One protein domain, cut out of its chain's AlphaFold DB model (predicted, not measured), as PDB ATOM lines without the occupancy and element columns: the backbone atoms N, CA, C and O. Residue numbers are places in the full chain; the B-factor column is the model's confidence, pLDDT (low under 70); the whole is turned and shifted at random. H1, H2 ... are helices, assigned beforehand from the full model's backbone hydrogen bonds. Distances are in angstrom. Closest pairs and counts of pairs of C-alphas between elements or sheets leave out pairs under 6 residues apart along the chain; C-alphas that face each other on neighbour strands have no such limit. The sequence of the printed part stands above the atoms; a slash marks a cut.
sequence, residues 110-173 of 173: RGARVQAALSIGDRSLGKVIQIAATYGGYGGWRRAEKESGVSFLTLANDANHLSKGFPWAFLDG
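Overview. This is residues 110 to 173 of the 173 residues of an uncharacterized protein of Thorarchaeota archaeon (strain OWC) (UniProt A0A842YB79). Two helices, H2 and H3, pack on each other as a folded pair at a steep angle, and H1 stands off from them as the third corner of a small triangle of helices. After H3 the chain folds back, with residues 152 and 153 passing between H1 and H3, to the four-residue H4 away from H2 and H3; the tail's last residues, 168 to 173, stick out. The printed part has 64 residues, with four named helices in the order H1, H2, H3, H4 and no named strand; the class is all helix. It is compact, with a radius of gyration of the C-alphas of 12.1 A, yet elongated, spanning 37 by 19 by 19 A.

Arrangement. Begin with the longest helix, H3, residues 137 to 148. It touches H2, residues 125 to 135, at a steep tilt of 51 degrees, opposite ways; look at their closest C-alphas, those of Ala 132 and Gly 140, 4.4 A apart. With residues 138 to 141 alone, H3 only just touches H1, residues 110 to 120, with 3 pairs of C-alphas within 8 A; the closest are those of Arg 110 and Tyr 138, 7.4 A apart. H1 and H2 are close but not clearly touching, the closest C-alphas being those of Leu 118 and Leu 125, 7.6 A apart. H4, residues 159 to 162, is apart from H2 and H3. Every O i to N i+4 pair is within hydrogen-bond range in H1, against 6 of 7 in H2 and 7 of 8 in H3; H4 is too short for such a pair.

Along the chain. Find C-alpha 137 at (36.573, 88.444, 77.143); from there H3 runs 16.7 A to C-alpha 148. H2 measures 15.6 A. H1 starts at C-alpha 110, (34.013, 79.178, 80.895), and runs 15.9 A. H4 ends at C-alpha 162, (47.765, 70.804, 91.933).

Size, cuts and confidence. The C-alphas farthest apart are those of Tyr 135 and Gly 173, 37.7 A. The printed part has no cut, and no link between helices is long. Look for low confidence at residues 172 to 173, under 70; the mean pLDDT of the printed part is 89.8.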
ATOM      1  N   ARG A 110      32.755  78.649  81.436       95.50
ATOM      2  CA  ARG A 110      34.013  79.178  80.895       95.50
ATOM      3  C   ARG A 110      34.618  80.227  81.829       95.50
ATOM      4  O   ARG A 110      35.810  80.175  82.114       95.50
ATOM      5  N   GLY A 111      33.804  81.140  82.349       95.56
ATOM      6  CA  GLY A 111      34.195  82.085  83.391       95.56
ATOM      7  C   GLY A 111      34.646  81.391  84.676       95.56
ATOM      8  O   GLY A 111      35.678  81.755  85.232       95.56
ATOM      9  N   ALA A 112      33.945  80.341  85.109       95.69
ATOM     10  CA  ALA A 112      34.330  79.541  86.268       95.69
ATOM     11  C   ALA A 112      35.678  78.833  86.066       95.69
ATOM     12  O   ALA A 112      36.454  78.726  87.016       95.69
ATOM     13  N   ARG A 113      35.996  78.408  84.834       95.19
ATOM     14  CA  ARG A 113      37.317  77.866  84.491       95.19
ATOM     15  C   ARG A 113      38.421  78.903  84.652       95.19
ATOM     16  O   ARG A 113      39.429  78.638  85.299       95.19
ATOM     17  N   VAL A 114      38.215  80.090  84.082       96.31
ATOM     18  CA  VAL A 114      39.142  81.223  84.223       96.31
ATOM     19  C   VAL A 114      39.325  81.561  85.703       96.31
ATOM     20  O   VAL A 114      40.450  81.710  86.173       96.31
ATOM     21  N   GLN A 115      38.228  81.623  86.462       95.56
ATOM     22  CA  GLN A 115      38.258  81.890  87.895       95.56
ATOM     23  C   GLN A 115      39.059  80.829  88.651       95.56
ATOM     24  O   GLN A 115      39.838  81.189  89.532       95.56
ATOM     25  N   ALA A 116      38.879  79.547  88.328       94.88
ATOM     26  CA  ALA A 116      39.632  78.462  88.935       94.88
ATOM     27  C   ALA A 116      41.124  78.631  88.662       94.88
ATOM     28  O   ALA A 116      41.879  78.771  89.614       94.88
ATOM     29  N   ALA A 117      41.538  78.770  87.403       94.50
ATOM     30  CA  ALA A 117      42.946  78.966  87.061       94.50
ATOM     31  C   ALA A 117      43.575  80.165  87.799       94.50
ATOM     32  O   ALA A 117      44.647  80.037  88.384       94.50
ATOM     33  N   LEU A 118      42.878  81.305  87.873       94.75
ATOM     34  CA  LEU A 118      43.343  82.478  88.626       94.75
ATOM     35  C   LEU A 118      43.399  82.261  90.146       94.75
ATOM     36  O   LEU A 118      44.155  82.944  90.827       94.75
ATOM     37  N   SER A 119      42.590  81.348  90.689       93.06
ATOM     38  CA  SER A 119      42.505  81.097  92.135       93.06
ATOM     39  C   SER A 119      43.621  80.200  92.668       93.06
ATOM     40  O   SER A 119      43.860  80.202  93.874       93.06
ATOM     41  N   ILE A 120      44.242  79.407  91.794       90.00
ATOM     42  CA  ILE A 120      45.239  78.388  92.159       90.00
ATOM     43  C   ILE A 120      46.552  78.491  91.380       90.00
ATOM     44  O   ILE A 120      47.500  77.782  91.701       90.00
ATOM     45  N   GLY A 121      46.628  79.361  90.374       88.62
ATOM     46  CA  GLY A 121      47.841  79.540  89.592       88.62
ATOM     47  C   GLY A 121      48.949  80.298  90.311       88.62
ATOM     48  O   GLY A 121      48.773  80.887  91.378       88.62
ATOM     49  N   ASP A 122      50.121  80.277  89.688       88.25
ATOM     50  CA  ASP A 122      51.357  80.834  90.221       88.25
ATOM     51  C   ASP A 122      51.796  82.107  89.476       88.25
ATOM     52  O   ASP A 122      51.050  82.713  88.698       88.25
ATOM     53  N   ARG A 123      53.045  82.532  89.704       89.50
ATOM     54  CA  ARG A 123      53.622  83.732  89.077       89.50
ATOM     55  C   ARG A 123      53.637  83.673  87.545       89.50
ATOM     56  O   ARG A 123      53.655  84.733  86.919       89.50
ATOM     57  N   SER A 124      53.599  82.487  86.931       89.31
ATOM     58  CA  SER A 124      53.546  82.340  85.470       89.31
ATOM     59  C   SER A 124      52.289  82.973  84.866       89.31
ATOM     60  O   SER A 124      52.321  83.455  83.730       89.31
ATOM     61  N   LEU A 125      51.207  83.081  85.648       94.38
ATOM     62  CA  LEU A 125      49.966  83.703  85.197       94.38
ATOM     63  C   LEU A 125      50.078  85.213  84.995       94.38
ATOM     64  O   LEU A 125      49.241  85.777  84.295       94.38
ATOM     65  N   GLY A 126      51.115  85.875  85.520       95.81
ATOM     66  CA  GLY A 126      51.314  87.314  85.316       95.81
ATOM     67  C   GLY A 126      51.332  87.695  83.831       95.81
ATOM     68  O   GLY A 126      50.612  88.603  83.413       95.81
ATOM     69  N   LYS A 127      52.069  86.931  83.008       95.75
ATOM     70  CA  LYS A 127      52.112  87.127  81.549       95.75
ATOM     71  C   LYS A 127      50.755  86.838  80.900       95.75
ATOM     72  O   LYS A 127      50.330  87.578  80.018       95.75
ATOM     73  N   VAL A 128      50.066  85.785  81.342       97.50
ATOM     74  CA  VAL A 128      48.742  85.404  80.821       97.50
ATOM     75  C   VAL A 128      47.726  86.522  81.055       97.50
ATOM     76  O   VAL A 128      47.043  86.939  80.123       97.50
ATOM     77  N   ILE A 129      47.656  87.042  82.281       97.38
ATOM     78  CA  ILE A 129      46.721  88.099  82.682       97.38
ATOM     79  C   ILE A 129      46.970  89.375  81.873       97.38
ATOM     80  O   ILE A 129      46.022  89.959  81.350       97.38
ATOM     81  N   GLN A 130      48.234  89.781  81.717       97.56
ATOM     82  CA  GLN A 130      48.599  90.965  80.935       97.56
ATOM     83  C   GLN A 130      48.134  90.857  79.473       97.56
ATOM     84  O   GLN A 130      47.541  91.794  78.932       97.56
ATOM     85  N   ILE A 131      48.369  89.707  78.834       97.56
ATOM     86  CA  ILE A 131      47.946  89.474  77.447       97.56
ATOM     87  C   ILE A 131      46.414  89.435  77.359       97.56
ATOM     88  O   ILE A 131      45.824  90.091  76.500       97.56
ATOM     89  N   ALA A 132      45.747  88.719  78.269       97.69
ATOM     90  CA  ALA A 132      44.291  88.602  78.275       97.69
ATOM     91  C   ALA A 132      43.600  89.963  78.455       97.69
ATOM     92  O   ALA A 132      42.608  90.234  77.776       97.69
ATOM     93  N   ALA A 133      44.152  90.840  79.301       97.12
ATOM     94  CA  ALA A 133      43.647  92.196  79.517       97.12
ATOM     95  C   ALA A 133      43.699  93.069  78.251       97.12
ATOM     96  O   ALA A 133      42.857  93.947  78.085       97.12
ATOM     97  N   THR A 134      44.637  92.801  77.336       97.19
ATOM     98  CA  THR A 134      44.755  93.528  76.059       97.19
ATOM     99  C   THR A 134      43.620  93.178  75.094       97.19
ATOM    100  O   THR A 134      43.159  94.029  74.339       97.19
ATOM    101  N   TYR A 135      43.159  91.924  75.107       96.12
ATOM    102  CA  TYR A 135      42.175  91.422  74.141       96.12
ATOM    103  C   TYR A 135      40.740  91.368  74.680       96.12
ATOM    104  O   TYR A 135      39.795  91.475  73.902       96.12
ATOM    105  N   GLY A 136      40.570  91.198  75.992       93.31
ATOM    106  CA  GLY A 136      39.266  91.126  76.645       93.31
ATOM    107  C   GLY A 136      38.475  89.837  76.374       93.31
ATOM    108  O   GLY A 136      38.712  89.080  75.427       93.31
ATOM    109  N   GLY A 137      37.495  89.579  77.246       94.00
ATOM    110  CA  GLY A 137      36.573  88.444  77.143       94.00
ATOM    111  C   GLY A 137      37.239  87.060  77.187       94.00
ATOM    112  O   GLY A 137      38.437  86.909  77.412       94.00
ATOM    113  N   TYR A 138      36.446  86.010  76.947       94.75
ATOM    114  CA  TYR A 138      36.958  84.631  76.919       94.75
ATOM    115  C   TYR A 138      37.955  84.382  75.772       94.75
ATOM    116  O   TYR A 138      38.904  83.612  75.914       94.75
ATOM    117  N   GLY A 139      37.767  85.065  74.637       96.31
ATOM    118  CA  GLY A 139      38.696  85.010  73.506       96.31
ATOM    119  C   GLY A 139      40.097  85.510  73.869       96.31
ATOM    120  O   GLY A 139      41.082  84.903  73.444       96.31
ATOM    121  N   GLY A 140      40.194  86.546  74.710       97.31
ATOM    122  CA  GLY A 140      41.465  87.058  75.210       97.31
ATOM    123  C   GLY A 140      42.240  86.037  76.038       97.31
ATOM    124  O   GLY A 140      43.435  85.866  75.813       97.31
ATOM    125  N   TRP A 141      41.566  85.277  76.906       97.50
ATOM    126  CA  TRP A 141      42.199  84.202  77.682       97.50
ATOM    127  C   TRP A 141      42.742  83.072  76.799       97.50
ATOM    128  O   TRP A 141      43.880  82.646  76.978       97.50
ATOM    129  N   ARG A 142      41.975  82.634  75.789       97.12
ATOM    130  CA  ARG A 142      42.445  81.632  74.810       97.12
ATOM    131  C   ARG A 142      43.681  82.103  74.047       97.12
ATOM    132  O   ARG A 142      44.583  81.318  73.764       97.12
ATOM    133  N   ARG A 143      43.710  83.384  73.681       97.50
ATOM    134  CA  ARG A 143      44.846  83.979  72.978       97.50
ATOM    135  C   ARG A 143      46.062  84.107  73.893       97.50
ATOM    136  O   ARG A 143      47.165  83.781  73.466       97.50
ATOM    137  N   ALA A 144      45.850  84.489  75.148       97.69
ATOM    138  CA  ALA A 144      46.895  84.567  76.157       97.69
ATOM    139  C   ALA A 144      47.567  83.215  76.420       97.69
ATOM    140  O   ALA A 144      48.791  83.162  76.480       97.69
ATOM    141  N   GLU A 145      46.812  82.118  76.506       96.88
ATOM    142  CA  GLU A 145      47.368  80.757  76.593       96.88
ATOM    143  C   GLU A 145      48.284  80.445  75.399       96.88
ATOM    144  O   GLU A 145      49.444  80.079  75.583       96.88
ATOM    145  N   LYS A 146      47.815  80.700  74.169       96.88
ATOM    146  CA  LYS A 146      48.602  80.463  72.948       96.88
ATOM    147  C   LYS A 146      49.889  81.298  72.892       96.88
ATOM    148  O   LYS A 146      50.926  80.784  72.490       96.88
ATOM    149  N   GLU A 147      49.824  82.580  73.248       97.44
ATOM    150  CA  GLU A 147      50.962  83.511  73.159       97.44
ATOM    151  C   GLU A 147      51.950  83.374  74.330       97.44
ATOM    152  O   GLU A 147      53.149  83.629  74.185       97.44
ATOM    153  N   SER A 148      51.467  82.987  75.510       96.19
ATOM    154  CA  SER A 148      52.319  82.766  76.681       96.19
ATOM    155  C   SER A 148      52.963  81.381  76.696       96.19
ATOM    156  O   SER A 148      54.044  81.252  77.268       96.19
ATOM    157  N   GLY A 149      52.320  80.381  76.080       95.06
ATOM    158  CA  GLY A 149      52.687  78.968  76.191       95.06
ATOM    159  C   GLY A 149      52.275  78.325  77.521       95.06
ATOM    160  O   GLY A 149      52.624  77.176  77.768       95.06
ATOM    161  N   VAL A 150      51.551  79.048  78.383       93.19
ATOM    162  CA  VAL A 150      51.068  78.553  79.679       93.19
ATOM    163  C   VAL A 150      49.675  77.967  79.494       93.19
ATOM    164  O   VAL A 150      48.776  78.690  79.069       93.19
ATOM    165  N   SER A 151      49.486  76.697  79.862       92.94
ATOM    166  CA  SER A 151      48.212  75.954  79.801       92.94
ATOM    167  C   SER A 151      47.179  76.446  80.828       92.94
ATOM    168  O   SER A 151      46.741  75.718  81.715       92.94
ATOM    169  N   PHE A 152      46.815  77.721  80.736       94.12
ATOM    170  CA  PHE A 152      45.954  78.430  81.672       94.12
ATOM    171  C   PHE A 152      44.550  77.823  81.783       94.12
ATOM    172  O   PHE A 152      44.041  77.652  82.887       94.12
ATOM    173  N   LEU A 153      43.917  77.476  80.661       93.56
ATOM    174  CA  LEU A 153      42.527  77.011  80.632       93.56
ATOM    175  C   LEU A 153      42.358  75.569  81.113       93.56
ATOM    176  O   LEU A 153      41.229  75.163  81.372       93.56
ATOM    177  N   THR A 154      43.447  74.816  81.249       91.69
ATOM    178  CA  THR A 154      43.451  73.450  81.792       91.69
ATOM    179  C   THR A 154      44.164  73.359  83.140       91.69
ATOM    180  O   THR A 154      44.183  72.293  83.749       91.69
ATOM    181  N   LEU A 155      44.725  74.468  83.638       91.12
ATOM    182  CA  LEU A 155      45.500  74.523  84.880       91.12
ATOM    183  C   LEU A 155      44.730  73.942  86.071       91.12
ATOM    184  O   LEU A 155      45.270  73.179  86.862       91.12
ATOM    185  N   ALA A 156      43.444  74.285  86.167       89.06
ATOM    186  CA  ALA A 156      42.570  73.854  87.252       89.06
ATOM    187  C   ALA A 156      42.047  72.416  87.119       89.06
ATOM    188  O   ALA A 156      41.420  71.918  88.052       89.06
ATOM    189  N   ASN A 157      42.270  71.762  85.978       89.56
ATOM    190  CA  ASN A 157      41.908  70.361  85.746       89.56
ATOM    191  C   ASN A 157      43.054  69.400  86.033       89.56
ATOM    192  O   ASN A 157      42.825  68.206  86.218       89.56
ATOM    193  N   ASP A 158      44.286  69.899  86.018       84.81
ATOM    194  CA  ASP A 158      45.464  69.064  86.145       84.81
ATOM    195  C   ASP A 158      45.757  68.768  87.623       84.81
ATOM    196  O   ASP A 158      46.464  69.505  88.311       84.81
ATOM    197  N   ALA A 159      45.238  67.641  88.114       77.44
ATOM    198  CA  ALA A 159      45.514  67.151  89.464       77.44
ATOM    199  C   ALA A 159      47.022  66.936  89.731       77.44
ATOM    200  O   ALA A 159      47.484  67.068  90.868       77.44
ATOM    201  N   ASN A 160      47.827  66.659  88.696       75.44
ATOM    202  CA  ASN A 160      49.280  66.546  88.847       75.44
ATOM    203  C   ASN A 160      49.936  67.916  89.021       75.44
ATOM    204  O   ASN A 160      50.963  68.018  89.683       75.44
ATOM    205  N   HIS A 161      49.377  68.973  88.431       75.81
ATOM    206  CA  HIS A 161      49.821  70.336  88.708       75.81
ATOM    207  C   HIS A 161      49.482  70.727  90.153       75.81
ATOM    208  O   HIS A 161      50.350  71.202  90.881       75.81
ATOM    209  N   LEU A 162      48.256  70.434  90.599       77.25
ATOM    210  CA  LEU A 162      47.765  70.804  91.933       77.25
ATOM    211  C   LEU A 162      48.437  70.054  93.088       77.25
ATOM    212  O   LEU A 162      48.454  70.541  94.219       77.25
ATOM    213  N   SER A 163      49.031  68.893  92.818       72.94
ATOM    214  CA  SER A 163      49.746  68.096  93.821       72.94
ATOM    215  C   SER A 163      51.224  68.470  93.996       72.94
ATOM    216  O   SER A 163      51.831  68.057  94.982       72.94
ATOM    217  N   LYS A 164      51.815  69.287  93.107       72.56
ATOM    218  CA  LYS A 164      53.258  69.631  93.120       72.56
ATOM    219  C   LYS A 164      53.675  70.685  94.158       72.56
ATOM    220  O   LYS A 164      54.852  71.028  94.231       72.56
ATOM    221  N   GLY A 165      52.740  71.157  94.980       71.00
ATOM    222  CA  GLY A 165      52.970  72.187  95.994       71.00
ATOM    223  C   GLY A 165      52.509  73.569  95.538       71.00
ATOM    224  O   GLY A 165      52.358  73.837  94.349       71.00
ATOM    225  N   PHE A 166      52.236  74.443  96.509       77.94
ATOM    226  CA  PHE A 166      51.576  75.718  96.248       77.94
ATOM    227  C   PHE A 166      52.539  76.901  96.229       77.94
ATOM    228  O   PHE A 166      53.454  76.955  97.053       77.94
ATOM    229  N   PRO A 167      52.278  77.924  95.394       78.81
ATOM    230  CA  PRO A 167      53.043  79.168  95.408       78.81
ATOM    231  C   PRO A 167      53.049  79.850  96.770       78.81
ATOM    232  O   PRO A 167      53.998  80.554  97.072       78.81
ATOM    233  N   TRP A 168      52.006  79.643  97.579       83.25
ATOM    234  CA  TRP A 168      51.853  80.174  98.935       83.25
ATOM    235  C   TRP A 168      52.275  79.191 100.033       83.25
ATOM    236  O   TRP A 168      52.008  79.457 101.197       83.25
ATOM    237  N   ALA A 169      52.933  78.074  99.710       80.25
ATOM    238  CA  ALA A 169      53.398  77.119 100.721       80.25
ATOM    239  C   ALA A 169      54.466  77.702 101.667       80.25
ATOM    240  O   ALA A 169      54.707  77.133 102.720       80.25
ATOM    241  N   PHE A 170      55.091  78.832 101.305       80.06
ATOM    242  CA  PHE A 170      56.007  79.578 102.178       80.06
ATOM    243  C   PHE A 170      55.288  80.402 103.259       80.06
ATOM    244  O   PHE A 170      55.939  80.943 104.149       80.06
ATOM    245  N   LEU A 171      53.969  80.580 103.139       74.56
ATOM    246  CA  LEU A 171      53.154  81.210 104.166       74.56
ATOM    247  C   LEU A 171      52.798  80.118 105.174       74.56
ATOM    248  O   LEU A 171      51.808  79.410 104.992       74.56
ATOM    249  N   ASP A 172      53.638  79.954 106.191       63.75
ATOM    250  CA  ASP A 172      53.307  79.119 107.344       63.75
ATOM    251  C   ASP A 172      52.009  79.645 107.983       63.75
ATOM    252  O   ASP A 172      51.843  80.855 108.177       63.75
ATOM    253  N   GLY A 173      51.067  78.735 108.239       56.19
ATOM    254  CA  GLY A 173      49.810  79.001 108.945       56.19
ATOM    255  C   GLY A 173      49.925  78.723 110.433       56.19
ATOM    256  O   GLY A 173      50.606  77.734 110.785       56.19
TER     257      GLY A 173